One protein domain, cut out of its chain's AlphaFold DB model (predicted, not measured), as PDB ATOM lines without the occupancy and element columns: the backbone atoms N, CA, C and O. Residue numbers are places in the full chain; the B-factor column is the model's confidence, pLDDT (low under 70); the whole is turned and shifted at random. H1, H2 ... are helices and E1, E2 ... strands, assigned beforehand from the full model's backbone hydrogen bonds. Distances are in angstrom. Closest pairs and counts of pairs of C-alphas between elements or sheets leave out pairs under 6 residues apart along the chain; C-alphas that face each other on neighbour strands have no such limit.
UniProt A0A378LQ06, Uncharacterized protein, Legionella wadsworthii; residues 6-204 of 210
ATOM      1  N   LEU A   6     -30.221 -49.921  31.271       95.12
ATOM      2  CA  LEU A   6     -30.026 -48.490  31.038       95.12
ATOM      3  C   LEU A   6     -29.114 -48.194  29.824       95.12
ATOM      4  O   LEU A   6     -29.548 -47.456  28.940       95.12
ATOM      5  N   PRO A   7     -27.932 -48.833  29.660       95.75
ATOM      6  CA  PRO A   7     -27.096 -48.623  28.477       95.75
ATOM      7  C   PRO A   7     -27.745 -49.066  27.162       95.75
ATOM      8  O   PRO A   7     -27.318 -48.621  26.100       95.75
ATOM      9  N   LYS A   8     -28.727 -49.976  27.202       97.56
ATOM     10  CA  LYS A   8     -29.488 -50.380  26.014       97.56
ATOM     11  C   LYS A   8     -30.569 -49.353  25.691       97.56
ATOM     12  O   LYS A   8     -30.657 -48.911  24.554       97.56
ATOM     13  N   LEU A   9     -31.343 -48.932  26.689       97.50
ATOM     14  CA  LEU A   9     -32.415 -47.952  26.506       97.50
ATOM     15  C   LEU A   9     -31.886 -46.620  25.951       97.50
ATOM     16  O   LEU A   9     -32.469 -46.076  25.023       97.50
ATOM     17  N   MET A  10     -30.721 -46.161  26.418       95.62
ATOM     18  CA  MET A  10     -30.074 -44.936  25.917       95.62
ATOM     19  C   MET A  10     -29.615 -45.006  24.447       95.62
ATOM     20  O   MET A  10     -29.272 -43.982  23.861       95.62
ATOM     21  N   LYS A  11     -29.561 -46.197  23.834       96.56
ATOM     22  CA  LYS A  11     -29.209 -46.354  22.409       96.56
ATOM     23  C   LYS A  11     -30.406 -46.175  21.475       96.56
ATOM     24  O   LYS A  11     -30.187 -46.017  20.278       96.56
ATOM     25  N   ILE A  12     -31.632 -46.228  22.004       96.81
ATOM     26  CA  ILE A  12     -32.869 -46.134  21.216       96.81
ATOM     27  C   ILE A  12     -32.975 -44.741  20.583       96.81
ATOM     28  O   ILE A  12     -33.105 -44.635  19.365       96.81
ATOM     29  N   ASN A  13     -32.811 -43.686  21.386       95.44
ATOM     30  CA  ASN A  13     -32.655 -42.313  20.908       95.44
ATOM     31  C   ASN A  13     -31.450 -41.660  21.614       95.44
ATOM     32  O   ASN A  13     -31.590 -41.146  22.722       95.44
ATOM     33  N   PRO A  14     -30.232 -41.733  21.054       94.25
ATOM     34  CA  PRO A  14     -29.038 -41.228  21.727       94.25
ATOM     35  C   PRO A  14     -29.069 -39.704  21.893       94.25
ATOM     36  O   PRO A  14     -29.686 -38.982  21.115       94.25
ATOM     37  N   LEU A  15     -28.350 -39.200  22.897       93.00
ATOM     38  CA  LEU A  15     -28.226 -37.762  23.130       93.00
ATOM     39  C   LEU A  15     -27.084 -37.152  22.304       93.00
ATOM     40  O   LEU A  15     -25.950 -37.637  22.328       93.00
ATOM     41  N   LYS A  16     -27.349 -36.008  21.673       93.12
ATOM     42  CA  LYS A  16     -26.367 -35.124  21.039       93.12
ATOM     43  C   LYS A  16     -26.385 -33.774  21.754       93.12
ATOM     44  O   LYS A  16     -27.389 -33.075  21.755       93.12
ATOM     45  N   ASN A  17     -25.273 -33.403  22.393       91.69
ATOM     46  CA  ASN A  17     -25.168 -32.190  23.223       91.69
ATOM     47  C   ASN A  17     -26.226 -32.099  24.350       91.69
ATOM     48  O   ASN A  17     -26.686 -31.012  24.685       91.69
ATOM     49  N   GLY A  18     -26.617 -33.238  24.938       89.50
ATOM     50  CA  GLY A  18     -27.610 -33.292  26.025       89.50
ATOM     51  C   GLY A  18     -29.075 -33.208  25.573       89.50
ATOM     52  O   GLY A  18     -29.969 -33.091  26.411       89.50
ATOM     53  N   VAL A  19     -29.322 -33.277  24.265       91.44
ATOM     54  CA  VAL A  19     -30.652 -33.268  23.645       91.44
ATOM     55  C   VAL A  19     -30.829 -34.561  22.841       91.44
ATOM     56  O   VAL A  19     -29.852 -34.976  22.213       91.44
ATOM     57  N   PRO A  20     -32.003 -35.219  22.854       92.12
ATOM     58  CA  PRO A  20     -32.273 -36.353  21.968       92.12
ATOM     59  C   PRO A  20     -31.932 -36.032  20.510       92.12
ATOM     60  O   PRO A  20     -32.228 -34.945  20.017       92.12
ATOM     61  N   GLU A  21     -31.226 -36.944  19.839       91.69
ATOM     62  CA  GLU A  21     -30.763 -36.729  18.463       91.69
ATOM     63  C   GLU A  21     -31.931 -36.685  17.477       91.69
ATOM     64  O   GLU A  21     -31.902 -35.900  16.528       91.69
ATOM     65  N   ASN A  22     -32.947 -37.515  17.711       88.38
ATOM     66  CA  ASN A  22     -34.157 -37.568  16.908       88.38
ATOM     67  C   ASN A  22     -35.333 -36.967  17.678       88.38
ATOM     68  O   ASN A  22     -35.411 -37.106  18.897       88.38
ATOM     69  N   ASN A  23     -36.262 -36.352  16.946       83.06
ATOM     70  CA  ASN A  23     -37.529 -35.865  17.477       83.06
ATOM     71  C   ASN A  23     -38.695 -36.568  16.782       83.06
ATOM     72  O   ASN A  23     -38.601 -36.926  15.606       83.06
ATOM     73  N   GLY A  24     -39.794 -36.707  17.519       75.19
ATOM     74  CA  GLY A  24     -40.954 -37.479  17.093       75.19
ATOM     75  C   GLY A  24     -40.741 -38.982  17.253       75.19
ATOM     76  O   GLY A  24     -39.685 -39.440  17.685       75.19
ATOM     77  N   ASN A  25     -41.765 -39.746  16.891       87.81
ATOM     78  CA  ASN A  25     -41.741 -41.205  16.900       87.81
ATOM     79  C   ASN A  25     -41.610 -41.866  18.289       87.81
ATOM     80  O   ASN A  25     -41.040 -42.952  18.446       87.81
ATOM     81  N   CYS A  26     -42.144 -41.205  19.317       93.12
ATOM     82  CA  CYS A  26     -42.086 -41.668  20.700       93.12
ATOM     83  C   CYS A  26     -42.757 -43.036  20.898       93.12
ATOM     84  O   CYS A  26     -42.279 -43.838  21.699       93.12
ATOM     85  N   GLN A  27     -43.784 -43.357  20.109       94.19
ATOM     86  CA  GLN A  27     -44.443 -44.661  20.104       94.19
ATOM     87  C   GLN A  27     -43.471 -45.787  19.736       94.19
ATOM     88  O   GLN A  27     -43.367 -46.780  20.462       94.19
ATOM     89  N   TRP A  28     -42.682 -45.622  18.670       95.06
ATOM     90  CA  TRP A  28     -41.656 -46.598  18.291       95.06
ATOM     91  C   TRP A  28     -40.508 -46.665  19.308       95.06
ATOM     92  O   TRP A  28     -40.045 -47.763  19.629       95.06
ATOM     93  N   CYS A  29     -40.088 -45.530  19.881       96.44
ATOM     94  CA  CYS A  29     -39.118 -45.506  20.985       96.44
ATOM     95  C   CYS A  29     -39.612 -46.306  22.202       96.44
ATOM     96  O   CYS A  29     -38.848 -47.075  22.796       96.44
ATOM     97  N   ALA A  30     -40.891 -46.170  22.558       97.56
ATOM     98  CA  ALA A  30     -41.508 -46.910  23.648       97.56
ATOM     99  C   ALA A  30     -41.616 -48.410  23.320       97.56
ATOM    100  O   ALA A  30     -41.188 -49.235  24.126       97.56
ATOM    101  N   ILE A  31     -42.068 -48.795  22.121       97.00
ATOM    102  CA  ILE A  31     -42.112 -50.206  21.686       97.00
ATOM    103  C   ILE A  31     -40.717 -50.848  21.741       97.00
ATOM    104  O   ILE A  31     -40.558 -51.964  22.249       97.00
ATOM    105  N   GLU A  32     -39.676 -50.147  21.293       97.50
ATOM    106  CA  GLU A  32     -38.301 -50.650  21.375       97.50
ATOM    107  C   GLU A  32     -37.834 -50.795  22.834       97.50
ATOM    108  O   GLU A  32     -37.172 -51.776  23.193       97.50
ATOM    109  N   GLY A  33     -38.255 -49.883  23.715       98.00
ATOM    110  CA  GLY A  33     -38.049 -49.996  25.158       98.00
ATOM    111  C   GLY A  33     -38.697 -51.251  25.752       98.00
ATOM    112  O   GLY A  33     -38.063 -51.954  26.547       98.00
ATOM    113  N   VAL A  34     -39.912 -51.601  25.317       97.88
ATOM    114  CA  VAL A  34     -40.596 -52.845  25.714       97.88
ATOM    115  C   VAL A  34     -39.772 -54.066  25.298       97.88
ATOM    116  O   VAL A  34     -39.559 -54.973  26.110       97.88
ATOM    117  N   ARG A  35     -39.248 -54.090  24.065       97.38
ATOM    118  CA  ARG A  35     -38.383 -55.183  23.580       97.38
ATOM    119  C   ARG A  35     -37.127 -55.335  24.438       97.38
ATOM    120  O   ARG A  35     -36.751 -56.454  24.803       97.38
ATOM    121  N   VAL A  36     -36.491 -54.230  24.819       97.69
ATOM    122  CA  VAL A  36     -35.327 -54.254  25.719       97.69
ATOM    123  C   VAL A  36     -35.699 -54.815  27.095       97.69
ATOM    124  O   VAL A  36     -35.013 -55.710  27.589       97.69
ATOM    125  N   LEU A  37     -36.783 -54.341  27.711       97.56
ATOM    126  CA  LEU A  37     -37.147 -54.710  29.085       97.56
ATOM    127  C   LEU A  37     -37.692 -56.143  29.204       97.56
ATOM    128  O   LEU A  37     -37.288 -56.890  30.102       97.56
ATOM    129  N   LEU A  38     -38.570 -56.562  28.288       96.88
ATOM    130  CA  LEU A  38     -39.243 -57.864  28.361       96.88
ATOM    131  C   LEU A  38     -38.488 -58.973  27.623       96.88
ATOM    132  O   LEU A  38     -38.433 -60.101  28.117       96.88
ATOM    133  N   GLN A  39     -37.861 -58.670  26.482       95.62
ATOM    134  CA  GLN A  39     -37.156 -59.667  25.663       95.62
ATOM    135  C   GLN A  39     -35.633 -59.625  25.841       95.62
ATOM    136  O   GLN A  39     -34.942 -60.498  25.318       95.62
ATOM    137  N   ASN A  40     -35.090 -58.643  26.578       95.38
ATOM    138  CA  ASN A  40     -33.644 -58.396  26.658       95.38
ATOM    139  C   ASN A  40     -33.003 -58.223  25.267       95.38
ATOM    140  O   ASN A  40     -31.839 -58.583  25.066       95.38
ATOM    141  N   ALA A  41     -33.764 -57.684  24.310       95.38
ATOM    142  CA  ALA A  41     -33.317 -57.480  22.940       95.38
ATOM    143  C   ALA A  41     -32.115 -56.521  22.870       95.38
ATOM    144  O   ALA A  41     -31.840 -55.757  23.802       95.38
ATOM    145  N   GLU A  42     -31.371 -56.576  21.767       95.62
ATOM    146  CA  GLU A  42     -30.475 -55.477  21.407       95.62
ATOM    147  C   GLU A  42     -31.304 -54.349  20.774       95.62
ATOM    148  O   GLU A  42     -32.117 -54.640  19.890       95.62
ATOM    149  N   PRO A  43     -31.133 -53.098  21.238       94.44
ATOM    150  CA  PRO A  43     -31.938 -51.968  20.798       94.44
ATOM    151  C   PRO A  43     -31.583 -51.552  19.369       94.44
ATOM    152  O   PRO A  43     -30.409 -51.527  18.986       94.44
ATOM    153  N   GLN A  44     -32.594 -51.156  18.610       93.69
ATOM    154  CA  GLN A  44     -32.464 -50.433  17.350       93.69
ATOM    155  C   GLN A  44     -32.565 -48.928  17.614       93.69
ATOM    156  O   GLN A  44     -33.362 -48.489  18.442       93.69
ATOM    157  N   LYS A  45     -31.755 -48.133  16.906       92.81
ATOM    158  CA  LYS A  45     -31.930 -46.677  16.904       92.81
ATOM    159  C   LYS A  45     -33.210 -46.352  16.137       92.81
ATOM    160  O   LYS A  45     -33.352 -46.783  14.994       92.81
ATOM    161  N   ILE A  46     -34.095 -45.579  16.752       92.38
ATOM    162  CA  ILE A  46     -35.308 -45.067  16.112       92.38
ATOM    163  C   ILE A  46     -34.970 -43.733  15.447       92.38
ATOM    164  O   ILE A  46     -34.225 -42.921  16.007       92.38
ATOM    165  N   LEU A  47     -35.441 -43.538  14.218       88.25
ATOM    166  CA  LEU A  47     -35.257 -42.286  13.484       88.25
ATOM    167  C   LEU A  47     -36.430 -41.345  13.774       88.25
ATOM    168  O   LEU A  47     -37.493 -41.784  14.215       88.25
ATOM    169  N   GLY A  48     -36.215 -40.050  13.542       82.31
ATOM    170  CA  GLY A  48     -37.269 -39.050  13.712       82.31
ATOM    171  C   GLY A  48     -38.488 -39.348  12.838       82.31
ATOM    172  O   GLY A  48     -38.359 -39.982  11.791       82.31
ATOM    173  N   SER A  49     -39.660 -38.901  13.286       79.62
ATOM    174  CA  SER A  49     -40.921 -39.154  12.581       79.62
ATOM    175  C   SER A  49     -40.939 -38.513  11.197       79.62
ATOM    176  O   SER A  49     -40.468 -37.383  11.023       79.62
ATOM    177  N   VAL A  50     -41.567 -39.193  10.244       70.44
ATOM    178  CA  VAL A  50     -41.919 -38.630   8.935       70.44
ATOM    179  C   VAL A  50     -43.399 -38.233   8.942       70.44
ATOM    180  O   VAL A  50     -44.217 -38.820   9.648       70.44
ATOM    181  N   GLU A  51     -43.765 -37.197   8.191       62.47
ATOM    182  CA  GLU A  51     -45.160 -36.767   8.079       62.47
ATOM    183  C   GLU A  51     -46.032 -37.890   7.483       62.47
ATOM    184  O   GLU A  51     -45.654 -38.521   6.495       62.47
ATOM    185  N   GLY A  52     -47.197 -38.149   8.088       60.88
ATOM    186  CA  GLY A  52     -48.130 -39.192   7.642       60.88
ATOM    187  C   GLY A  52     -47.822 -40.610   8.140       60.88
ATOM    188  O   GLY A  52     -48.449 -41.561   7.673       60.88
ATOM    189  N   GLU A  53     -46.883 -40.783   9.073       71.62
ATOM    190  CA  GLU A  53     -46.682 -42.079   9.722       71.62
ATOM    191  C   GLU A  53     -47.865 -42.463  10.623       71.62
ATOM    192  O   GLU A  53     -48.370 -41.652  11.394       71.62
ATOM    193  N   MET A  54     -48.300 -43.722  10.512       73.44
ATOM    194  CA  MET A  54     -49.324 -44.308  11.382       73.44
ATOM    195  C   MET A  54     -48.786 -44.537  12.800       73.44
ATOM    196  O   MET A  54     -47.596 -44.824  12.966       73.44
ATOM    197  N   ASP A  55     -49.674 -44.474  13.798       85.94
ATOM    198  CA  ASP A  55     -49.360 -44.809  15.189       85.94
ATOM    199  C   ASP A  55     -49.163 -46.336  15.334       85.94
ATOM    200  O   ASP A  55     -50.109 -47.112  15.156       85.94
ATOM    201  N   PRO A  56     -47.945 -46.811  15.657       89.12
ATOM    202  CA  PRO A  56     -47.676 -48.241  15.776       89.12
ATOM    203  C   PRO A  56     -48.290 -48.878  17.034       89.12
ATOM    204  O   PRO A  56     -48.379 -50.104  17.103       89.12
ATOM    205  N   ILE A  57     -48.675 -48.098  18.046       90.19
ATOM    206  CA  ILE A  57     -49.376 -48.626  19.222       90.19
ATOM    207  C   ILE A  57     -50.799 -49.004  18.819       90.19
ATOM    208  O   ILE A  57     -51.213 -50.134  19.072       90.19
ATOM    209  N   GLU A  58     -51.494 -48.115  18.112       87.25
ATOM    210  CA  GLU A  58     -52.841 -48.387  17.605       87.25
ATOM    211  C   GLU A  58     -52.842 -49.589  16.642       87.25
ATOM    212  O   GLU A  58     -53.657 -50.497  16.783       87.25
ATOM    213  N   GLU A  59     -51.884 -49.654  15.709       86.50
ATOM    214  CA  GLU A  59     -51.860 -50.699  14.673       86.50
ATOM    215  C   GLU A  59     -51.428 -52.084  15.192       86.50
ATOM    216  O   GLU A  59     -51.947 -53.108  14.745       86.50
ATOM    217  N   TYR A  60     -50.452 -52.146  16.105       88.50
ATOM    218  CA  TYR A  60     -49.808 -53.415  16.473       88.50
ATOM    219  C   TYR A  60     -50.007 -53.833  17.927       88.50
ATOM    220  O   TYR A  60     -49.686 -54.976  18.265       88.50
ATOM    221  N   ILE A  61     -50.463 -52.937  18.806       91.69
ATOM    222  CA  ILE A  61     -50.526 -53.201  20.246       91.69
ATOM    223  C   ILE A  61     -51.971 -53.240  20.741       91.69
ATOM    224  O   ILE A  61     -52.351 -54.236  21.355       91.69
ATOM    225  N   ASP A  62     -52.782 -52.222  20.457       89.31
ATOM    226  CA  ASP A  62     -54.092 -52.045  21.104       89.31
ATOM    227  C   ASP A  62     -55.052 -53.235  20.901       89.31
ATOM    228  O   ASP A  62     -55.804 -53.588  21.808       89.31
ATOM    229  N   GLU A  63     -54.996 -53.925  19.755       83.56
ATOM    230  CA  GLU A  63     -55.832 -55.112  19.500       83.56
ATOM    231  C   GLU A  63     -55.309 -56.406  20.151       83.56
ATOM    232  O   GLU A  63     -56.045 -57.387  20.297       83.56
ATOM    233  N   LEU A  64     -54.022 -56.453  20.508       85.19
ATOM    234  CA  LEU A  64     -53.338 -57.676  20.939       85.19
ATOM    235  C   LEU A  64     -53.116 -57.756  22.452       85.19
ATOM    236  O   LEU A  64     -52.826 -58.845  22.966       85.19
ATOM    237  N   TYR A  65     -53.219 -56.630  23.155       86.69
ATOM    238  CA  TYR A  65     -52.897 -56.496  24.574       86.69
ATOM    239  C   TYR A  65     -54.054 -55.847  25.352       86.69
ATOM    240  O   TYR A  65     -55.037 -55.399  24.773       86.69
ATOM    241  N   ASP A  66     -53.988 -55.886  26.688       83.88
ATOM    242  CA  ASP A  66     -55.062 -55.362  27.544       83.88
ATOM    243  C   ASP A  66     -55.068 -53.830  27.526       83.88
ATOM    244  O   ASP A  66     -54.337 -53.190  28.290       83.88
ATOM    245  N   TYR A  67     -55.867 -53.271  26.618       88.38
ATOM    246  CA  TYR A  67     -56.055 -51.840  26.438       88.38
ATOM    247  C   TYR A  67     -57.036 -51.267  27.461       88.38
ATOM    248  O   TYR A  67     -58.173 -51.727  27.618       88.38
ATOM    249  N   LYS A  68     -56.636 -50.173  28.108       90.56
ATOM    250  CA  LYS A  68     -57.490 -49.429  29.030       90.56
ATOM    251  C   LYS A  68     -57.229 -47.941  28.948       90.56
ATOM    252  O   LYS A  68     -56.090 -47.493  28.996       90.56
ATOM    253  N   THR A  69     -58.296 -47.157  28.982       88.75
ATOM    254  CA  THR A  69     -58.189 -45.712  29.176       88.75
ATOM    255  C   THR A  69     -58.305 -45.343  30.655       88.75
ATOM    256  O   THR A  69     -59.152 -45.856  31.393       88.75
ATOM    257  N   VAL A  70     -57.424 -44.457  31.114       87.75
ATOM    258  CA  VAL A  70     -57.367 -43.960  32.488       87.75
ATOM    259  C   VAL A  70     -57.601 -42.457  32.463       87.75
ATOM    260  O   VAL A  70     -56.755 -41.679  32.030       87.75
ATOM    261  N   HIS A  71     -58.755 -42.051  32.985       85.25
ATOM    262  CA  HIS A  71     -59.125 -40.648  33.127       85.25
ATOM    263  C   HIS A  71     -59.453 -40.331  34.585       85.25
ATOM    264  O   HIS A  71     -59.885 -41.208  35.338       85.25
ATOM    265  N   SER A  72     -59.329 -39.058  34.964       76.44
ATOM    266  CA  SER A  72     -59.901 -38.452  36.184       76.44
ATOM    267  C   SER A  72     -59.276 -38.808  37.543       76.44
ATOM    268  O   SER A  72     -59.722 -38.285  38.563       76.44
ATOM    269  N   LYS A  73     -58.229 -39.641  37.590       84.06
ATOM    270  CA  LYS A  73     -57.440 -39.864  38.817       84.06
ATOM    271  C   LYS A  73     -56.476 -38.707  39.062       84.06
ATOM    272  O   LYS A  73     -56.003 -38.105  38.102       84.06
ATOM    273  N   THR A  74     -56.116 -38.458  40.320       92.06
ATOM    274  CA  THR A  74     -54.917 -37.663  40.621       92.06
ATOM    275  C   THR A  74     -53.642 -38.427  40.264       92.06
ATOM    276  O   THR A  74     -53.657 -39.662  40.244       92.06
ATOM    277  N   ARG A  75     -52.504 -37.743  40.065       92.56
ATOM    278  CA  ARG A  75     -51.206 -38.430  39.894       92.56
ATOM    279  C   ARG A  75     -50.892 -39.365  41.055       92.56
ATOM    280  O   ARG A  75     -50.421 -40.479  40.842       92.56
ATOM    281  N   GLN A  76     -51.185 -38.932  42.284       94.31
ATOM    282  CA  GLN A  76     -50.967 -39.761  43.470       94.31
ATOM    283  C   GLN A  76     -51.889 -40.985  43.482       94.31
ATOM    284  O   GLN A  76     -51.411 -42.092  43.685       94.31
ATOM    285  N   GLN A  77     -53.180 -40.822  43.178       95.00
ATOM    286  CA  GLN A  77     -54.110 -41.954  43.080       95.00
ATOM    287  C   GLN A  77     -53.712 -42.939  41.976       95.00
ATOM    288  O   GLN A  77     -53.917 -44.144  42.113       95.00
ATOM    289  N   PHE A  78     -53.170 -42.440  40.864       95.12
ATOM    290  CA  PHE A  78     -52.649 -43.299  39.811       95.12
ATOM    291  C   PHE A  78     -51.419 -44.076  40.283       95.12
ATOM    292  O   PHE A  78     -51.439 -45.302  40.174       95.12
ATOM    293  N   TYR A  79     -50.434 -43.399  40.887       95.69
ATOM    294  CA  TYR A  79     -49.262 -44.030  41.505       95.69
ATOM    295  C   TYR A  79     -49.657 -45.128  42.502       95.69
ATOM    296  O   TYR A  79     -49.214 -46.266  42.371       95.69
ATOM    297  N   ASP A  80     -50.546 -44.811  43.448       95.56
ATOM    298  CA  ASP A  80     -50.996 -45.750  44.481       95.56
ATOM    299  C   ASP A  80     -51.652 -46.993  43.858       95.56
ATOM    300  O   ASP A  80     -51.493 -48.106  44.352       95.56
ATOM    301  N   SER A  81     -52.341 -46.825  42.724       95.19
ATOM    302  CA  SER A  81     -52.986 -47.929  42.012       95.19
ATOM    303  C   SER A  81     -52.044 -48.797  41.169       95.19
ATOM    304  O   SER A  81     -52.500 -49.791  40.605       95.19
ATOM    305  N   LEU A  82     -50.754 -48.463  41.036       95.75
ATOM    306  CA  LEU A  82     -49.813 -49.262  40.235       95.75
ATOM    307  C   LEU A  82     -49.563 -50.646  40.846       95.75
ATOM    308  O   LEU A  82     -49.428 -51.619  40.109       95.75
ATOM    309  N   ILE A  83     -49.552 -50.755  42.179       95.12
ATOM    310  CA  ILE A  83     -49.289 -52.022  42.883       95.12
ATOM    311  C   ILE A  83     -50.335 -53.098  42.595       95.12
ATOM    312  O   ILE A  83     -49.997 -54.279  42.542       95.12
ATOM    313  N   GLU A  84     -51.582 -52.682  42.377       93.69
ATOM    314  CA  GLU A  84     -52.705 -53.561  42.050       93.69
ATOM    315  C   GLU A  84     -52.778 -53.878  40.552       93.69
ATOM    316  O   GLU A  84     -53.368 -54.885  40.172       93.69
ATOM    317  N   GLN A  85     -52.201 -53.022  39.702       93.50
ATOM    318  CA  GLN A  85     -52.316 -53.122  38.243       93.50
ATOM    319  C   GLN A  85     -51.103 -53.759  37.558       93.50
ATOM    320  O   GLN A  85     -51.244 -54.236  36.440       93.50
ATOM    321  N   LEU A  86     -49.920 -53.752  38.176       95.25
ATOM    322  CA  LEU A  86     -48.698 -54.302  37.584       95.25
ATOM    323  C   LEU A  86     -48.061 -55.327  38.501       95.25
ATOM    324  O   LEU A  86     -47.687 -54.981  39.621       95.25
ATOM    325  N   ALA A  87     -47.846 -56.553  38.027       96.31
ATOM    326  CA  ALA A  87     -47.039 -57.538  38.741       96.31
ATOM    327  C   ALA A  87     -45.527 -57.317  38.507       96.31
ATOM    328  O   ALA A  87     -45.123 -56.668  37.537       96.31
ATOM    329  N   PRO A  88     -44.645 -57.820  39.395       96.50
ATOM    330  CA  PRO A  88     -43.202 -57.726  39.192       96.50
ATOM    331  C   PRO A  88     -42.757 -58.315  37.847       96.50
ATOM    332  O   PRO A  88     -43.031 -59.475  37.541       96.50
ATOM    333  N   GLY A  89     -42.012 -57.535  37.063       95.50
ATOM    334  CA  GLY A  89     -41.544 -57.921  35.730       95.50
ATOM    335  C   GLY A  89     -42.520 -57.608  34.592       95.50
ATOM    336  O   GLY A  89     -42.183 -57.892  33.441       95.50
ATOM    337  N   GLU A  90     -43.679 -57.023  34.892       97.06
ATOM    338  CA  GLU A  90     -44.616 -56.474  33.909       97.06
ATOM    339  C   GLU A  90     -44.382 -54.977  33.688       97.06
ATOM    340  O   GLU A  90     -43.723 -54.293  34.483       97.06
ATOM    341  N   LEU A  91     -44.933 -54.460  32.594       97.69
ATOM    342  CA  LEU A  91     -44.935 -53.034  32.300       97.69
ATOM    343  C   LEU A  91     -46.276 -52.565  31.740       97.69
ATOM    344  O   LEU A  91     -47.011 -53.341  31.135       97.69
ATOM    345  N   MET A  92     -46.565 -51.281  31.929       97.50
ATOM    346  CA  MET A  92     -47.574 -50.544  31.176       97.50
ATOM    347  C   MET A  92     -46.871 -49.808  30.041       97.50
ATOM    348  O   MET A  92     -45.958 -49.022  30.299       97.50
ATOM    349  N   LEU A  93     -47.304 -50.036  28.807       97.75
ATOM    350  CA  LEU A  93     -47.045 -49.126  27.701       97.75
ATOM    351  C   LEU A  93     -48.110 -48.034  27.758       97.75
ATOM    352  O   LEU A  93     -49.298 -48.336  27.677       97.75
ATOM    353  N   VAL A  94     -47.689 -46.794  27.963       96.75
ATOM    354  CA  VAL A  94     -48.569 -45.648  28.179       96.75
ATOM    355  C   VAL A  94     -48.556 -44.772  26.938       96.75
ATOM    356  O   VAL A  94     -47.478 -44.442  26.452       96.75
ATOM    357  N   ASN A  95     -49.735 -44.371  26.473       94.12
ATOM    358  CA  ASN A  95     -49.921 -43.365  25.437       94.12
ATOM    359  C   ASN A  95     -50.756 -42.211  26.014       94.12
ATOM    360  O   ASN A  95     -51.828 -42.412  26.588       94.12
ATOM    361  N   VAL A  96     -50.232 -40.996  25.949       91.06
ATOM    362  CA  VAL A  96     -50.831 -39.802  26.546       91.06
ATOM    363  C   VAL A  96     -51.263 -38.888  25.428       91.06
ATOM    364  O   VAL A  96     -50.409 -38.312  24.780       91.06
ATOM    365  N   SER A  97     -52.567 -38.683  25.267       74.62
ATOM    366  CA  SER A  97     -53.089 -37.770  24.250       74.62
ATOM    367  C   SER A  97     -53.285 -36.362  24.831       74.62
ATOM    368  O   SER A  97     -54.038 -36.180  25.796       74.62
ATOM    369  N   GLY A  98     -52.629 -35.353  24.249       72.00
ATOM    370  CA  GLY A  98     -52.685 -33.955  24.702       72.00
ATOM    371  C   GLY A  98     -51.745 -33.019  23.929       72.00
ATOM    372  O   GLY A  98     -51.255 -33.375  22.867       72.00
ATOM    373  N   GLU A  99     -51.480 -31.820  24.469       72.56
ATOM    374  CA  GLU A  99     -50.519 -30.863  23.875       72.56
ATOM    375  C   GLU A  99     -49.077 -31.403  23.844       72.56
ATOM    376  O   GLU A  99     -48.274 -31.000  23.009       72.56
ATOM    377  N   GLY A 100     -48.743 -32.310  24.762       76.31
ATOM    378  CA  GLY A 100     -47.512 -33.092  24.754       76.31
ATOM    379  C   GLY A 100     -47.817 -34.558  24.492       76.31
ATOM    380  O   GLY A 100     -47.504 -35.382  25.352       76.31
ATOM    381  N   ASP A 101     -48.476 -34.848  23.363       84.75
ATOM    382  CA  ASP A 101     -48.756 -36.215  22.917       84.75
ATOM    383  C   ASP A 101     -47.483 -37.066  22.985       84.75
ATOM    384  O   ASP A 101     -46.427 -36.668  22.477       84.75
ATOM    385  N   HIS A 102     -47.547 -38.180  23.716       93.00
ATOM    386  CA  HIS A 102     -46.343 -38.940  24.037       93.00
ATOM    387  C   HIS A 102     -46.603 -40.381  24.437       93.00
ATOM    388  O   HIS A 102     -47.549 -40.681  25.166       93.00
ATOM    389  N   ALA A 103     -45.658 -41.253  24.091       95.75
ATOM    390  CA  ALA A 103     -45.641 -42.633  24.541       95.75
ATOM    391  C   ALA A 103     -44.399 -42.955  25.377       95.75
ATOM    392  O   ALA A 103     -43.277 -42.568  25.052       95.75
ATOM    393  N   TYR A 104     -44.603 -43.701  26.459       97.69
ATOM    394  CA  TYR A 104     -43.550 -44.115  27.386       97.69
ATOM    395  C   TYR A 104     -43.944 -45.403  28.119       97.69
ATOM    396  O   TYR A 104     -44.974 -46.015  27.845       97.69
ATOM    397  N   ILE A 105     -43.108 -45.852  29.051       98.56
ATOM    398  CA  ILE A 105     -43.301 -47.102  29.785       98.56
ATOM    399  C   ILE A 105     -43.322 -46.843  31.294       98.56
ATOM    400  O   ILE A 105     -42.474 -46.122  31.822       98.56
ATOM    401  N   ILE A 106     -44.226 -47.514  32.009       98.38
ATOM    402  CA  ILE A 106     -44.114 -47.733  33.457       98.38
ATOM    403  C   ILE A 106     -43.731 -49.193  33.685       98.38
ATOM    404  O   ILE A 106     -44.514 -50.089  33.392       98.38
ATOM    405  N   TYR A 107     -42.535 -49.457  34.201       98.38
ATOM    406  CA  TYR A 107     -42.025 -50.813  34.425       98.38
ATOM    407  C   TYR A 107     -41.953 -51.126  35.915       98.38
ATOM    408  O   TYR A 107     -41.346 -50.365  36.673       98.38
ATOM    409  N   ARG A 108     -42.527 -52.259  36.337       97.62
ATOM    410  CA  ARG A 108     -42.367 -52.751  37.707       97.62
ATOM    411  C   ARG A 108     -41.174 -53.695  37.784       97.62
ATOM    412  O   ARG A 108     -41.228 -54.836  37.326       97.62
ATOM    413  N   GLU A 109     -40.101 -53.241  38.417       94.56
ATOM    414  CA  GLU A 109     -38.959 -54.080  38.757       94.56
ATOM    415  C   GLU A 109     -39.033 -54.485  40.225       94.56
ATOM    416  O   GLU A 109     -38.773 -53.674  41.111       94.56
ATOM    417  N   GLU A 110     -39.361 -55.754  40.473       91.94
ATOM    418  CA  GLU A 110     -39.510 -56.281  41.835       91.94
ATOM    419  C   GLU A 110     -40.569 -55.453  42.594       91.94
ATOM    420  O   GLU A 110     -41.742 -55.459  42.200       91.94
ATOM    421  N   ASP A 111     -40.168 -54.703  43.618       92.62
ATOM    422  CA  ASP A 111     -41.054 -53.842  44.412       92.62
ATOM    423  C   ASP A 111     -40.968 -52.353  44.039       92.62
ATOM    424  O   ASP A 111     -41.526 -51.502  44.728       92.62
ATOM    425  N   THR A 112     -40.280 -52.021  42.943       96.31
ATOM    426  CA  THR A 112     -40.074 -50.638  42.489       96.31
ATOM    427  C   THR A 112     -40.752 -50.368  41.152       96.31
ATOM    428  O   THR A 112     -40.817 -51.238  40.282       96.31
ATOM    429  N   PHE A 113     -41.248 -49.142  40.975       98.06
ATOM    430  CA  PHE A 113     -41.820 -48.670  39.717       98.06
ATOM    431  C   PHE A 113     -40.864 -47.697  39.048       98.06
ATOM    432  O   PHE A 113     -40.259 -46.849  39.703       98.06
ATOM    433  N   HIS A 114     -40.756 -47.794  37.730       98.38
ATOM    434  CA  HIS A 114     -39.924 -46.910  36.933       98.38
ATOM    435  C   HIS A 114     -40.731 -46.264  35.825       98.38
ATOM    436  O   HIS A 114     -41.405 -46.973  35.084       98.38
ATOM    437  N   LEU A 115     -40.594 -44.949  35.675       98.25
ATOM    438  CA  LEU A 115     -40.955 -44.255  34.446       98.25
ATOM    439  C   LEU A 115     -39.757 -44.329  33.507       98.25
ATOM    440  O   LEU A 115     -38.630 -43.975  33.870       98.25
ATOM    441  N   VAL A 116     -40.014 -44.847  32.315       98.44
ATOM    442  CA  VAL A 116     -39.016 -45.160  31.303       98.44
ATOM    443  C   VAL A 116     -39.472 -44.545  29.993       98.44
ATOM    444  O   VAL A 116     -40.398 -45.030  29.352       98.44
ATOM    445  N   ASP A 117     -38.781 -43.494  29.591       97.44
ATOM    446  CA  ASP A 117     -38.964 -42.818  28.319       97.44
ATOM    447  C   ASP A 117     -37.640 -42.849  27.540       97.44
ATOM    448  O   ASP A 117     -36.742 -42.029  27.780       97.44
ATOM    449  N   PRO A 118     -37.489 -43.808  26.613       96.69
ATOM    450  CA  PRO A 118     -36.319 -43.886  25.752       96.69
ATOM    451  C   PRO A 118     -36.208 -42.735  24.749       96.69
ATOM    452  O   PRO A 118     -35.100 -42.453  24.302       96.69
ATOM    453  N   ASP A 119     -37.314 -42.072  24.401       95.31
ATOM    454  CA  ASP A 119     -37.322 -40.962  23.449       95.31
ATOM    455  C   ASP A 119     -36.655 -39.717  24.050       95.31
ATOM    456  O   ASP A 119     -35.810 -39.082  23.418       95.31
ATOM    457  N   ARG A 120     -36.952 -39.402  25.318       93.88
ATOM    458  CA  ARG A 120     -36.334 -38.268  26.037       93.88
ATOM    459  C   ARG A 120     -35.195 -38.648  26.979       93.88
ATOM    460  O   ARG A 120     -34.632 -37.770  27.629       93.88
ATOM    461  N   ASN A 121     -34.804 -39.924  27.022       94.75
ATOM    462  CA  ASN A 121     -33.824 -40.469  27.972       94.75
ATOM    463  C   ASN A 121     -34.186 -40.192  29.443       94.75
ATOM    464  O   ASN A 121     -33.319 -39.872  30.262       94.75
ATOM    465  N   VAL A 122     -35.465 -40.326  29.796       96.31
ATOM    466  CA  VAL A 122     -35.929 -40.201  31.183       96.31
ATOM    467  C   VAL A 122     -36.078 -41.596  31.784       96.31
ATOM    468  O   VAL A 122     -36.897 -42.398  31.348       96.31
ATOM    469  N   PHE A 123     -35.267 -41.893  32.799       96.81
ATOM    470  CA  PHE A 123     -35.227 -43.195  33.467       96.81
ATOM    471  C   PHE A 123     -35.226 -42.989  34.979       96.81
ATOM    472  O   PHE A 123     -34.169 -42.851  35.597       96.81
ATOM    473  N   VAL A 124     -36.411 -42.915  35.578       96.88
ATOM    474  CA  VAL A 124     -36.569 -42.521  36.984       96.88
ATOM    475  C   VAL A 124     -37.340 -43.566  37.772       96.88
ATOM    476  O   VAL A 124     -38.244 -44.220  37.261       96.88
ATOM    477  N   GLU A 125     -36.964 -43.747  39.032       97.56
ATOM    478  CA  GLU A 125     -37.775 -44.479  40.003       97.56
ATOM    479  C   GLU A 125     -38.916 -43.584  40.484       97.56
ATOM    480  O   GLU A 125     -38.689 -42.437  40.871       97.56
ATOM    481  N   LEU A 126     -40.131 -44.118  40.460       97.62
ATOM    482  CA  LEU A 126     -41.320 -43.454  40.971       97.62
ATOM    483  C   LEU A 126     -41.473 -43.795  42.452       97.62
ATOM    484  O   LEU A 126     -41.583 -44.967  42.813       97.62
ATOM    485  N   LYS A 127     -41.507 -42.768  43.300       96.94
ATOM    486  CA  LYS A 127     -41.744 -42.879  44.749       96.94
ATOM    487  C   LYS A 127     -43.072 -42.248  45.160       96.94
ATOM    488  O   LYS A 127     -43.552 -42.480  46.268       96.94
ATOM    489  N   SER A 128     -43.644 -41.420  44.292       95.56
ATOM    490  CA  SER A 128     -44.889 -40.689  44.498       95.56
ATOM    491  C   SER A 128     -45.492 -40.221  43.171       95.56
ATOM    492  O   SER A 128     -44.828 -40.214  42.134       95.56
ATOM    493  N   GLY A 129     -46.724 -39.706  43.217       93.06
ATOM    494  CA  GLY A 129     -47.351 -39.052  42.067       93.06
ATOM    495  C   GLY A 129     -46.593 -37.814  41.558       93.06
ATOM    496  O   GLY A 129     -46.727 -37.429  40.398       93.06
ATOM    497  N   ASN A 130     -45.757 -37.182  42.391       92.88
ATOM    498  CA  ASN A 130     -44.970 -36.025  41.961       92.88
ATOM    499  C   ASN A 130     -43.842 -36.390  40.997       92.88
ATOM    500  O   ASN A 130     -43.454 -35.550  40.186       92.88
ATOM    501  N   ASP A 131     -43.386 -37.641  41.028       95.69
ATOM    502  CA  ASP A 131     -42.305 -38.126  40.172       95.69
ATOM    503  C   ASP A 131     -42.757 -38.350  38.718       95.69
ATOM    504  O   ASP A 131     -41.939 -38.679  37.868       95.69
ATOM    505  N   PHE A 132     -44.030 -38.120  38.384       95.00
ATOM    506  CA  PHE A 132     -44.478 -38.051  36.987       95.00
ATOM    507  C   PHE A 132     -44.179 -36.706  36.308       95.00
ATOM    508  O   PHE A 132     -44.280 -36.618  35.088       95.00
ATOM    509  N   ILE A 133     -43.805 -35.660  37.057       94.56
ATOM    510  CA  ILE A 133     -43.332 -34.405  36.457       94.56
ATOM    511  C   ILE A 133     -41.825 -34.507  36.280       94.56
ATOM    512  O   ILE A 133     -41.076 -34.495  37.257       94.56
ATOM    513  N   GLN A 134     -41.377 -34.569  35.032       95.69
ATOM    514  CA  GLN A 134     -39.968 -34.778  34.714       95.69
ATOM    515  C   GLN A 134     -39.411 -33.667  33.842       95.69
ATOM    516  O   GLN A 134     -40.117 -33.050  33.045       95.69
ATOM    517  N   LYS A 135     -38.111 -33.411  34.012       94.12
ATOM    518  CA  LYS A 135     -37.373 -32.503  33.136       94.12
ATOM    519  C   LYS A 135     -37.176 -33.157  31.779       94.12
ATOM    520  O   LYS A 135     -36.772 -34.314  31.714       94.12
ATOM    521  N   VAL A 136     -37.402 -32.388  30.724       92.62
ATOM    522  CA  VAL A 136     -37.193 -32.817  29.338       92.62
ATOM    523  C   VAL A 136     -36.333 -31.794  28.602       92.62
ATOM    524  O   VAL A 136     -36.299 -30.616  28.964       92.62
ATOM    525  N   SER A 137     -35.604 -32.251  27.587       88.69
ATOM    526  CA  SER A 137     -34.807 -31.412  26.691       88.69
ATOM    527  C   SER A 137     -35.181 -31.697  25.236       88.69
ATOM    528  O   SER A 137     -35.672 -32.776  24.914       88.69
ATOM    529  N   GLY A 138     -34.985 -30.707  24.358       82.56
ATOM    530  CA  GLY A 138     -35.286 -30.839  22.923       82.56
ATOM    531  C   GLY A 138     -36.761 -30.771  22.546       82.56
ATOM    532  O   GLY A 138     -37.071 -30.793  21.362       82.56
ATOM    533  N   TRP A 139     -37.656 -30.659  23.528       84.88
ATOM    534  CA  TRP A 139     -39.090 -30.632  23.288       84.88
ATOM    535  C   TRP A 139     -39.541 -29.245  22.821       84.88
ATOM    536  O   TRP A 139     -39.434 -28.252  23.551       84.88
ATOM    537  N   VAL A 140     -40.049 -29.191  21.591       74.50
ATOM    538  CA  VAL A 140     -40.637 -27.993  20.986       74.50
ATOM    539  C   VAL A 140     -42.148 -28.080  21.155       74.50
ATOM    540  O   VAL A 140     -42.730 -29.130  20.913       74.50
ATOM    541  N   SER A 141     -42.763 -27.004  21.644       68.94
ATOM    542  CA  SER A 141     -44.220 -26.924  21.737       68.94
ATOM    543  C   SER A 141     -44.792 -26.525  20.384       68.94
ATOM    544  O   SER A 141     -44.252 -25.627  19.734       68.94
ATOM    545  N   ASP A 142     -45.916 -27.129  20.006       67.38
ATOM    546  CA  ASP A 142     -46.706 -26.687  18.852       67.38
ATOM    547  C   ASP A 142     -47.452 -25.375  19.140       67.38
ATOM    548  O   ASP A 142     -47.999 -24.740  18.235       67.38
ATOM    549  N   ASN A 143     -47.457 -24.924  20.402       65.00
ATOM    550  CA  ASN A 143     -47.993 -23.629  20.782       65.00
ATOM    551  C   ASN A 143     -46.972 -22.510  20.475       65.00
ATOM    552  O   ASN A 143     -45.934 -22.426  21.141       65.00
ATOM    553  N   PRO A 144     -47.277 -21.581  19.548       64.19
ATOM    554  CA  PRO A 144     -46.362 -20.509  19.153       64.19
ATOM    555  C   PRO A 144     -46.043 -19.508  20.277       64.19
ATOM    556  O   PRO A 144     -45.065 -18.769  20.176       64.19
ATOM    557  N   GLU A 145     -46.833 -19.471  21.355       67.19
ATOM    558  CA  GLU A 145     -46.572 -18.636  22.536       67.19
ATOM    559  C   GLU A 145     -45.661 -19.324  23.570       67.19
ATOM    560  O   GLU A 145     -45.180 -18.678  24.506       67.19
ATOM    561  N   GLN A 146     -45.387 -20.624  23.412       63.00
ATOM    562  CA  GLN A 146     -44.583 -21.418  24.338       63.00
ATOM    563  C   GLN A 146     -43.228 -21.766  23.708       63.00
ATOM    564  O   GLN A 146     -43.085 -22.694  22.923       63.00
ATOM    565  N   THR A 147     -42.188 -21.021  24.080       64.75
ATOM    566  CA  THR A 147     -40.888 -21.088  23.394       64.75
ATOM    567  C   THR A 147     -39.988 -22.258  23.803       64.75
ATOM    568  O   THR A 147     -39.066 -22.582  23.058       64.75
ATOM    569  N   ALA A 148     -40.219 -22.907  24.953       80.88
ATOM    570  CA  ALA A 148     -39.478 -24.107  25.357       80.88
ATOM    571  C   ALA A 148     -40.241 -24.953  26.388       80.88
ATOM    572  O   ALA A 148     -40.685 -24.435  27.418       80.88
ATOM    573  N   VAL A 149     -40.332 -26.265  26.160       87.00
ATOM    574  CA  VAL A 149     -40.838 -27.226  27.150       87.00
ATOM    575  C   VAL A 149     -39.657 -27.769  27.952       87.00
ATOM    576  O   VAL A 149     -38.750 -28.393  27.409       87.00
ATOM    577  N   THR A 150     -39.643 -27.485  29.255       90.69
ATOM    578  CA  THR A 150     -38.562 -27.882  30.179       90.69
ATOM    579  C   THR A 150     -39.013 -28.909  31.209       90.69
ATOM    580  O   THR A 150     -38.187 -29.613  31.789       90.69
ATOM    581  N   LEU A 151     -40.324 -28.993  31.433       92.25
ATOM    582  CA  LEU A 151     -40.983 -29.976  32.277       92.25
ATOM    583  C   LEU A 151     -42.160 -30.566  31.505       92.25
ATOM    584  O   LEU A 151     -42.855 -29.829  30.809       92.25
ATOM    585  N   LEU A 152     -42.408 -31.856  31.682       91.62
ATOM    586  CA  LEU A 152     -43.581 -32.547  31.158       91.62
ATOM    587  C   LEU A 152     -44.255 -33.305  32.300       91.62
ATOM    588  O   LEU A 152     -43.572 -33.954  33.097       91.62
ATOM    589  N   ASP A 153     -45.577 -33.208  32.390       93.12
ATOM    590  CA  ASP A 153     -46.377 -34.112  33.214       93.12
ATOM    591  C   ASP A 153     -46.720 -35.365  32.403       93.12
ATOM    592  O   ASP A 153     -47.565 -35.340  31.511       93.12
ATOM    593  N   TYR A 154     -46.078 -36.483  32.733       94.19
ATOM    594  CA  TYR A 154     -46.256 -37.748  32.020       94.19
ATOM    595  C   TYR A 154     -47.628 -38.390  32.256       94.19
ATOM    596  O   TYR A 154     -47.932 -39.418  31.659       94.19
ATOM    597  N   THR A 155     -48.484 -37.827  33.111       93.31
ATOM    598  CA  THR A 155     -49.836 -38.368  33.308       93.31
ATOM    599  C   THR A 155     -50.913 -37.754  32.430       93.31
ATOM    600  O   THR A 155     -52.008 -38.309  32.362       93.31
ATOM    601  N   ASN A 156     -50.636 -36.623  31.784       90.94
ATOM    602  CA  ASN A 156     -51.614 -35.894  30.969       90.94
ATOM    603  C   ASN A 156     -50.995 -35.094  29.810       90.94
ATOM    604  O   ASN A 156     -51.731 -34.454  29.063       90.94
ATOM    605  N   GLY A 157     -49.667 -35.104  29.670       89.81
ATOM    606  CA  GLY A 157     -48.956 -34.479  28.559       89.81
ATOM    607  C   GLY A 157     -48.849 -32.965  28.697       89.81
ATOM    608  O   GLY A 157     -48.473 -32.297  27.744       89.81
ATOM    609  N   ASN A 158     -49.185 -32.391  29.856       89.19
ATOM    610  CA  ASN A 158     -49.167 -30.947  30.052       89.19
ATOM    611  C   ASN A 158     -47.719 -30.413  30.062       89.19
ATOM    612  O   ASN A 158     -46.934 -30.800  30.943       89.19
ATOM    613  N   PRO A 159     -47.346 -29.515  29.133       88.56
ATOM    614  CA  PRO A 159     -46.015 -28.928  29.090       88.56
ATOM    615  C   PRO A 159     -45.862 -27.790  30.108       88.56
ATOM    616  O   PRO A 159     -46.695 -26.893  30.223       88.56
ATOM    617  N   ASN A 160     -44.729 -27.773  30.809       88.12
ATOM    618  CA  ASN A 160     -44.404 -26.807  31.864       88.12
ATOM    619  C   ASN A 160     -45.536 -26.642  32.903       88.12
ATOM    620  O   ASN A 160     -45.984 -25.513  33.154       88.12
ATOM    621  N   PRO A 161     -46.001 -27.744  33.526       86.06
ATOM    622  CA  PRO A 161     -47.125 -27.707  34.448       86.06
ATOM    623  C   PRO A 161     -46.813 -26.756  35.608       86.06
ATOM    624  O   PRO A 161     -45.783 -26.855  36.285       86.06
ATOM    625  N   LYS A 162     -47.721 -25.812  35.863       77.50
ATOM    626  CA  LYS A 162     -47.646 -24.990  37.076       77.50
ATOM    627  C   LYS A 162     -47.961 -25.911  38.252       77.50
ATOM    628  O   LYS A 162     -48.853 -26.740  38.148       77.50
ATOM    629  N   GLN A 163     -47.336 -25.706  39.413       58.75
ATOM    630  CA  GLN A 163     -47.573 -26.517  40.628       58.75
ATOM    631  C   GLN A 163     -49.056 -26.633  41.075       58.75
ATOM    632  O   GLN A 163     -49.351 -27.381  41.999       58.75
ATOM    633  N   LYS A 164     -49.986 -25.882  40.460       49.75
ATOM    634  CA  LYS A 164     -51.431 -25.880  40.737       49.75
ATOM    635  C   LYS A 164     -52.322 -26.251  39.534       49.75
ATOM    636  O   LYS A 164     -53.539 -26.169  39.674       49.75
ATOM    637  N   SER A 165     -51.775 -26.576  38.356       53.66
ATOM    638  CA  SER A 165     -52.595 -26.994  37.204       53.66
ATOM    639  C   SER A 165     -53.026 -28.455  37.331       53.66
ATOM    640  O   SER A 165     -52.314 -29.253  37.928       53.66
ATOM    641  N   THR A 166     -54.214 -28.741  36.790       59.94
ATOM    642  CA  THR A 166     -54.921 -30.030  36.696       59.94
ATOM    643  C   THR A 166     -54.067 -31.265  36.990       59.94
ATOM    644  O   THR A 166     -53.387 -31.777  36.113       59.94
ATOM    645  N   ASP A 167     -54.195 -31.797  38.205       72.38
ATOM    646  CA  ASP A 167     -53.601 -33.076  38.623       72.38
ATOM    647  C   ASP A 167     -54.324 -34.286  38.001       72.38
ATOM    648  O   ASP A 167     -54.214 -35.398  38.496       72.38
ATOM    649  N   SER A 168     -55.141 -34.073  36.967       86.06
ATOM    650  CA  SER A 168     -55.943 -35.131  36.365       86.06
ATOM    651  C   SER A 168     -55.095 -35.923  35.391       86.06
ATOM    652  O   SER A 168     -54.522 -35.362  34.461       86.06
ATOM    653  N   VAL A 169     -55.107 -37.234  35.570       90.62
ATOM    654  CA  VAL A 169     -54.571 -38.218  34.637       90.62
ATOM    655  C   VAL A 169     -55.458 -38.287  33.392       90.62
ATOM    656  O   VAL A 169     -56.692 -38.272  33.502       90.62
ATOM    657  N   ASN A 170     -54.823 -38.369  32.225       91.69
ATOM    658  CA  ASN A 170     -55.443 -38.570  30.922       91.69
ATOM    659  C   ASN A 170     -54.499 -39.367  30.008       91.69
ATOM    660  O   ASN A 170     -53.598 -38.793  29.405       91.69
ATOM    661  N   MET A 171     -54.686 -40.685  29.934       93.69
ATOM    662  CA  MET A 171     -53.832 -41.578  29.144       93.69
ATOM    663  C   MET A 171     -54.573 -42.863  28.756       93.69
ATOM    664  O   MET A 171     -55.511 -43.270  29.448       93.69
ATOM    665  N   SER A 172     -54.123 -43.542  27.709       94.44
ATOM    666  CA  SER A 172     -54.383 -44.963  27.478       94.44
ATOM    667  C   SER A 172     -53.168 -45.794  27.886       94.44
ATOM    668  O   SER A 172     -52.027 -45.333  27.862       94.44
ATOM    669  N   ILE A 173     -53.420 -47.022  28.333       95.19
ATOM    670  CA  ILE A 173     -52.390 -47.960  28.765       95.19
ATOM    671  C   ILE A 173     -52.647 -49.338  28.167       95.19
ATOM    672  O   ILE A 173     -53.793 -49.764  28.050       95.19
ATOM    673  N   ASN A 174     -51.563 -50.048  27.877       96.31
ATOM    674  CA  ASN A 174     -51.553 -51.472  27.580       96.31
ATOM    675  C   ASN A 174     -50.672 -52.185  28.609       96.31
ATOM    676  O   ASN A 174     -49.531 -51.770  28.822       96.31
ATOM    677  N   ILE A 175     -51.153 -53.261  29.237       95.81
ATOM    678  CA  ILE A 175     -50.331 -54.067  30.159       95.81
ATOM    679  C   ILE A 175     -49.642 -55.194  29.384       95.81
ATOM    680  O   ILE A 175     -50.288 -56.014  28.730       95.81
ATOM    681  N   LEU A 176     -48.310 -55.239  29.456       96.06
ATOM    682  CA  LEU A 176     -47.480 -56.213  28.756       96.06
ATOM    683  C   LEU A 176     -46.607 -56.994  29.736       96.06
ATOM    684  O   LEU A 176     -46.008 -56.456  30.670       96.06
ATOM    685  N   ASN A 177     -46.450 -58.282  29.441       95.50
ATOM    686  CA  ASN A 177     -45.514 -59.160  30.126       95.50
ATOM    687  C   ASN A 177     -44.771 -60.056  29.130       95.50
ATOM    688  O   ASN A 177     -45.074 -60.102  27.934       95.50
ATOM    689  N   LYS A 178     -43.756 -60.768  29.626       95.88
ATOM    690  CA  LYS A 178     -42.886 -61.602  28.782       95.88
ATOM    691  C   LYS A 178     -43.639 -62.706  28.048       95.88
ATOM    692  O   LYS A 178     -43.245 -63.064  26.941       95.88
ATOM    693  N   GLU A 179     -44.677 -63.264  28.660       94.25
ATOM    694  CA  GLU A 179     -45.443 -64.368  28.084       94.25
ATOM    695  C   GLU A 179     -46.303 -63.884  26.918       94.25
ATOM    696  O   GLU A 179     -46.233 -64.460  25.831       94.25
ATOM    697  N   LEU A 180     -47.034 -62.781  27.111       92.44
ATOM    698  CA  LEU A 180     -47.847 -62.146  26.073       92.44
ATOM    699  C   LEU A 180     -46.982 -61.694  24.895       92.44
ATOM    700  O   LEU A 180     -47.270 -62.041  23.752       92.44
ATOM    701  N   VAL A 181     -45.861 -61.025  25.174       94.12
ATOM    702  CA  VAL A 181     -44.918 -60.582  24.137       94.12
ATOM    703  C   VAL A 181     -44.297 -61.756  23.378       94.12
ATOM    704  O   VAL A 181     -44.081 -61.668  22.172       94.12
ATOM    705  N   LYS A 182     -44.015 -62.882  24.042       93.25
ATOM    706  CA  LYS A 182     -43.515 -64.090  23.368       93.25
ATOM    707  C   LYS A 182     -44.579 -64.736  22.477       93.25
ATOM    708  O   LYS A 182     -44.227 -65.313  21.453       93.25
ATOM    709  N   LYS A 183     -45.848 -64.680  22.884       92.38
ATOM    710  CA  LYS A 183     -46.978 -65.272  22.158       92.38
ATOM    711  C   LYS A 183     -47.368 -64.447  20.931       92.38
ATOM    712  O   LYS A 183     -47.512 -65.016  19.856       92.38
ATOM    713  N   ASN A 184     -47.549 -63.142  21.109       91.31
ATOM    714  CA  ASN A 184     -48.084 -62.248  20.081       91.31
ATOM    715  C   ASN A 184     -46.974 -61.616  19.226       91.31
ATOM    716  O   ASN A 184     -47.204 -61.270  18.072       91.31
ATOM    717  N   GLY A 185     -45.760 -61.508  19.771       90.00
ATOM    718  CA  GLY A 185     -44.671 -60.761  19.155       90.00
ATOM    719  C   GLY A 185     -44.792 -59.253  19.389       90.00
ATOM    720  O   GLY A 185     -45.817 -58.740  19.833       90.00
ATOM    721  N   LEU A 186     -43.702 -58.546  19.103       93.06
ATOM    722  CA  LEU A 186     -43.671 -57.088  18.998       93.06
ATOM    723  C   LEU A 186     -43.135 -56.732  17.616       93.06
ATOM    724  O   LEU A 186     -42.265 -57.456  17.111       93.06
ATOM    725  N   PRO A 187     -43.626 -55.646  17.006       90.81
ATOM    726  CA  PRO A 187     -43.170 -55.258  15.687       90.81
ATOM    727  C   PRO A 187     -41.711 -54.766  15.748       90.81
ATOM    728  O   PRO A 187     -41.231 -54.287  16.779       90.81
ATOM    729  N   LEU A 188     -40.983 -54.920  14.640       90.12
ATOM    730  CA  LEU A 188     -39.602 -54.457  14.497       90.12
ATOM    731  C   LEU A 188     -39.566 -53.201  13.634       90.12
ATOM    732  O   LEU A 188     -39.958 -53.253  12.468       90.12
ATOM    733  N   TYR A 189     -39.024 -52.110  14.176       87.88
ATOM    734  CA  TYR A 189     -38.959 -50.820  13.484       87.88
ATOM    735  C   TYR A 189     -38.307 -50.931  12.097       87.88
ATOM    736  O   TYR A 189     -38.894 -50.536  11.094       87.88
ATOM    737  N   SER A 190     -37.141 -51.578  12.012       84.19
ATOM    738  CA  SER A 190     -36.431 -51.807  10.740       84.19
ATOM    739  C   SER A 190     -37.232 -52.581   9.688       84.19
ATOM    740  O   SER A 190     -37.097 -52.299   8.501       84.19
ATOM    741  N   GLN A 191     -38.068 -53.542  10.092       84.31
ATOM    742  CA  GLN A 191     -38.882 -54.313   9.145       84.31
ATOM    743  C   GLN A 191     -40.032 -53.479   8.586       84.31
ATOM    744  O   GLN A 191     -40.357 -53.588   7.405       84.31
ATOM    745  N   VAL A 192     -40.632 -52.633   9.426       81.06
ATOM    746  CA  VAL A 192     -41.689 -51.714   8.996       81.06
ATOM    747  C   VAL A 192     -41.112 -50.627   8.091       81.06
ATOM    748  O   VAL A 192     -41.694 -50.357   7.044       81.06
ATOM    749  N   GLN A 193     -39.943 -50.074   8.428       77.94
ATOM    750  CA  GLN A 193     -39.270 -49.080   7.591       77.94
ATOM    751  C   GLN A 193     -38.927 -49.638   6.207       77.94
ATOM    752  O   GLN A 193     -39.275 -49.029   5.202       77.94
ATOM    753  N   GLN A 194     -38.326 -50.830   6.145       76.12
ATOM    754  CA  GLN A 194     -37.976 -51.460   4.872       76.12
ATOM    755  C   GLN A 194     -39.204 -51.672   3.978       76.12
ATOM    756  O   GLN A 194     -39.154 -51.410   2.781       76.12
ATOM    757  N   LYS A 195     -40.326 -52.112   4.559       73.06
ATOM    758  CA  LYS A 195     -41.573 -52.299   3.811       73.06
ATOM    759  C   LYS A 195     -42.085 -50.980   3.217       73.06
ATOM    760  O   LYS A 195     -42.537 -50.976   2.077       73.06
ATOM    761  N   LYS A 196     -41.993 -49.872   3.963       70.69
ATOM    762  CA  LYS A 196     -42.363 -48.539   3.462       70.69
ATOM    763  C   LYS A 196     -41.460 -48.100   2.310       70.69
ATOM    764  O   LYS A 196     -41.971 -47.650   1.289       70.69
ATOM    765  N   ASP A 197     -40.148 -48.277   2.458       73.62
ATOM    766  CA  ASP A 197     -39.171 -47.912   1.427       73.62
ATOM    767  C   ASP A 197     -39.428 -48.700   0.121       73.62
ATOM    768  O   ASP A 197     -39.466 -48.116  -0.966       73.62
ATOM    769  N   ASP A 198     -39.700 -50.007   0.233       74.75
ATOM    770  CA  ASP A 198     -40.036 -50.885  -0.896       74.75
ATOM    771  C   ASP A 198     -41.353 -50.471  -1.591       74.75
ATOM    772  O   ASP A 198     -41.455 -50.488  -2.825       74.75
ATOM    773  N   ASP A 199     -42.382 -50.103  -0.819       73.75
ATOM    774  CA  ASP A 199     -43.687 -49.683  -1.343       73.75
ATOM    775  C   ASP A 199     -43.613 -48.301  -2.029       73.75
ATOM    776  O   ASP A 199     -44.223 -48.094  -3.088       73.75
ATOM    777  N   GLU A 200     -42.809 -47.372  -1.503       72.88
ATOM    778  CA  GLU A 200     -42.522 -46.092  -2.159       72.88
ATOM    779  C   GLU A 200     -41.785 -46.264  -3.490       72.88
ATOM    780  O   GLU A 200     -42.121 -45.602  -4.481       72.88
ATOM    781  N   GLU A 201     -40.775 -47.137  -3.535       70.81
ATOM    782  CA  GLU A 201     -40.023 -47.419  -4.760       70.81
ATOM    783  C   GLU A 201     -40.930 -48.030  -5.838       70.81
ATOM    784  O   GLU A 201     -40.886 -47.629  -7.008       70.81
ATOM    785  N   ARG A 202     -41.830 -48.941  -5.447       67.94
ATOM    786  CA  ARG A 202     -42.844 -49.508  -6.349       67.94
ATOM    787  C   ARG A 202     -43.782 -48.446  -6.906       67.94
ATOM    788  O   ARG A 202     -43.982 -48.416  -8.119       67.94
ATOM    789  N   SER A 203     -44.304 -47.560  -6.057       66.75
ATOM    790  CA  SER A 203     -45.212 -46.478  -6.463       66.75
ATOM    791  C   SER A 203     -44.572 -45.537  -7.493       66.75
ATOM    792  O   SER A 203     -45.170 -45.239  -8.536       66.75
ATOM    793  N   LYS A 204     -43.307 -45.148  -7.269       68.62
ATOM    794  CA  LYS A 204     -42.525 -44.302  -8.191       68.62
ATOM    795  C   LYS A 204     -42.297 -44.984  -9.545       68.62
ATOM    796  O   LYS A 204     -42.386 -44.327 -10.582       68.62
TER     797      LYS A 204
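This is residues 6 to 204 of the 210 residues of an uncharacterized protein of Legionella wadsworthii (UniProt A0A378LQ06). A strongly twisted sheet of six strands has the long helix H2 packed along one face and the short helix H4 on the other, making three layers. A small hairpin, E6 and E7, is apart from E3 and E4, and residues 197 to 204 of H8 stick out. The 199 printed residues hold eight named helices and eight named strands, in the order H1 H2 H3 E1 H4 H5 E2 E3 E4 E5 H6 E6 E7 E8 H7 H8; the class is mixed. The large sheet runs E1 E8 E2 E3 E4 E5, all antiparallel. The whole is compact, with a radius of gyration of the C-alphas of 16.5 A and spans of 53 by 44 by 30 A.

The sheet's strands are E1, residues 66 to 74, 22.0 A; E8, 168 to 176, 24.0 A; E2, 91 to 96; E3, 102 to 109, 22.4 A; E4, 112 to 117; and E5, 122 to 126. E6 is 133 to 135 and E7 151 to 153. The helices are H1, 6 to 9; H2, 26 to 39, 19.3 A; H3, 56 to 60; H4, 75 to 80; H5, 82 to 85; H6, 129 to 132; H7, 178 to 184; and H8, 189 to 204, 22.9 A. C-alpha 6 is at (-30.026, -48.490, 31.038) and C-alpha 204 at (-42.525, -44.302, -8.191).

Within hydrogen-bond range are N 70 and O 171 of E1 and E8, N 93 and O 174 of E2 and E8, N 94 and O 104 of E2 and E3, and N 107 and O 114 of E3 and E4, at 2.8, 2.8, 2.8 and 2.9 A. N 117 and O 122 of E4 and E5 are 2.8 A apart, and N 134 and O 152 of the hairpin E6 and E7 3.0 A. E2 to E5 form a meander, each strand the antiparallel neighbour of the one before. E1, H4 H5, E2 is a split strand-helix-strand unit, E8 between its strands, with a right-handed crossover. H2 runs along the strands, at 8 degrees to E3 on the local plane and a height over the sheet of 8.5 A. H1, H3, H5 and H6 only graze the sheet. H4 touches H6, closest C-alphas Gln 76 and Gly 129 at 3.9 A. The hub H2 touches H7 at a steep tilt of 63 degrees, opposite ways, closest C-alphas Leu 38 and Lys 178 at 5.2 A. Every O i to N i+4 pair is within hydrogen-bond range in H2, H3, H4, H7 and H8; H1, H5 and H6 are too short for one.

The C-alphas of Asp 111 and Lys 204, the two farthest apart, are 53.5 A apart. The printed part has no cut. The links H1 to H2, H2 to H3, E6 to E7 and E7 to E8 are long. The mean pLDDT of the printed part is 88.4; residues 51 to 52, 141 to 147, 163 to 166 and 202 to 204 are under 70.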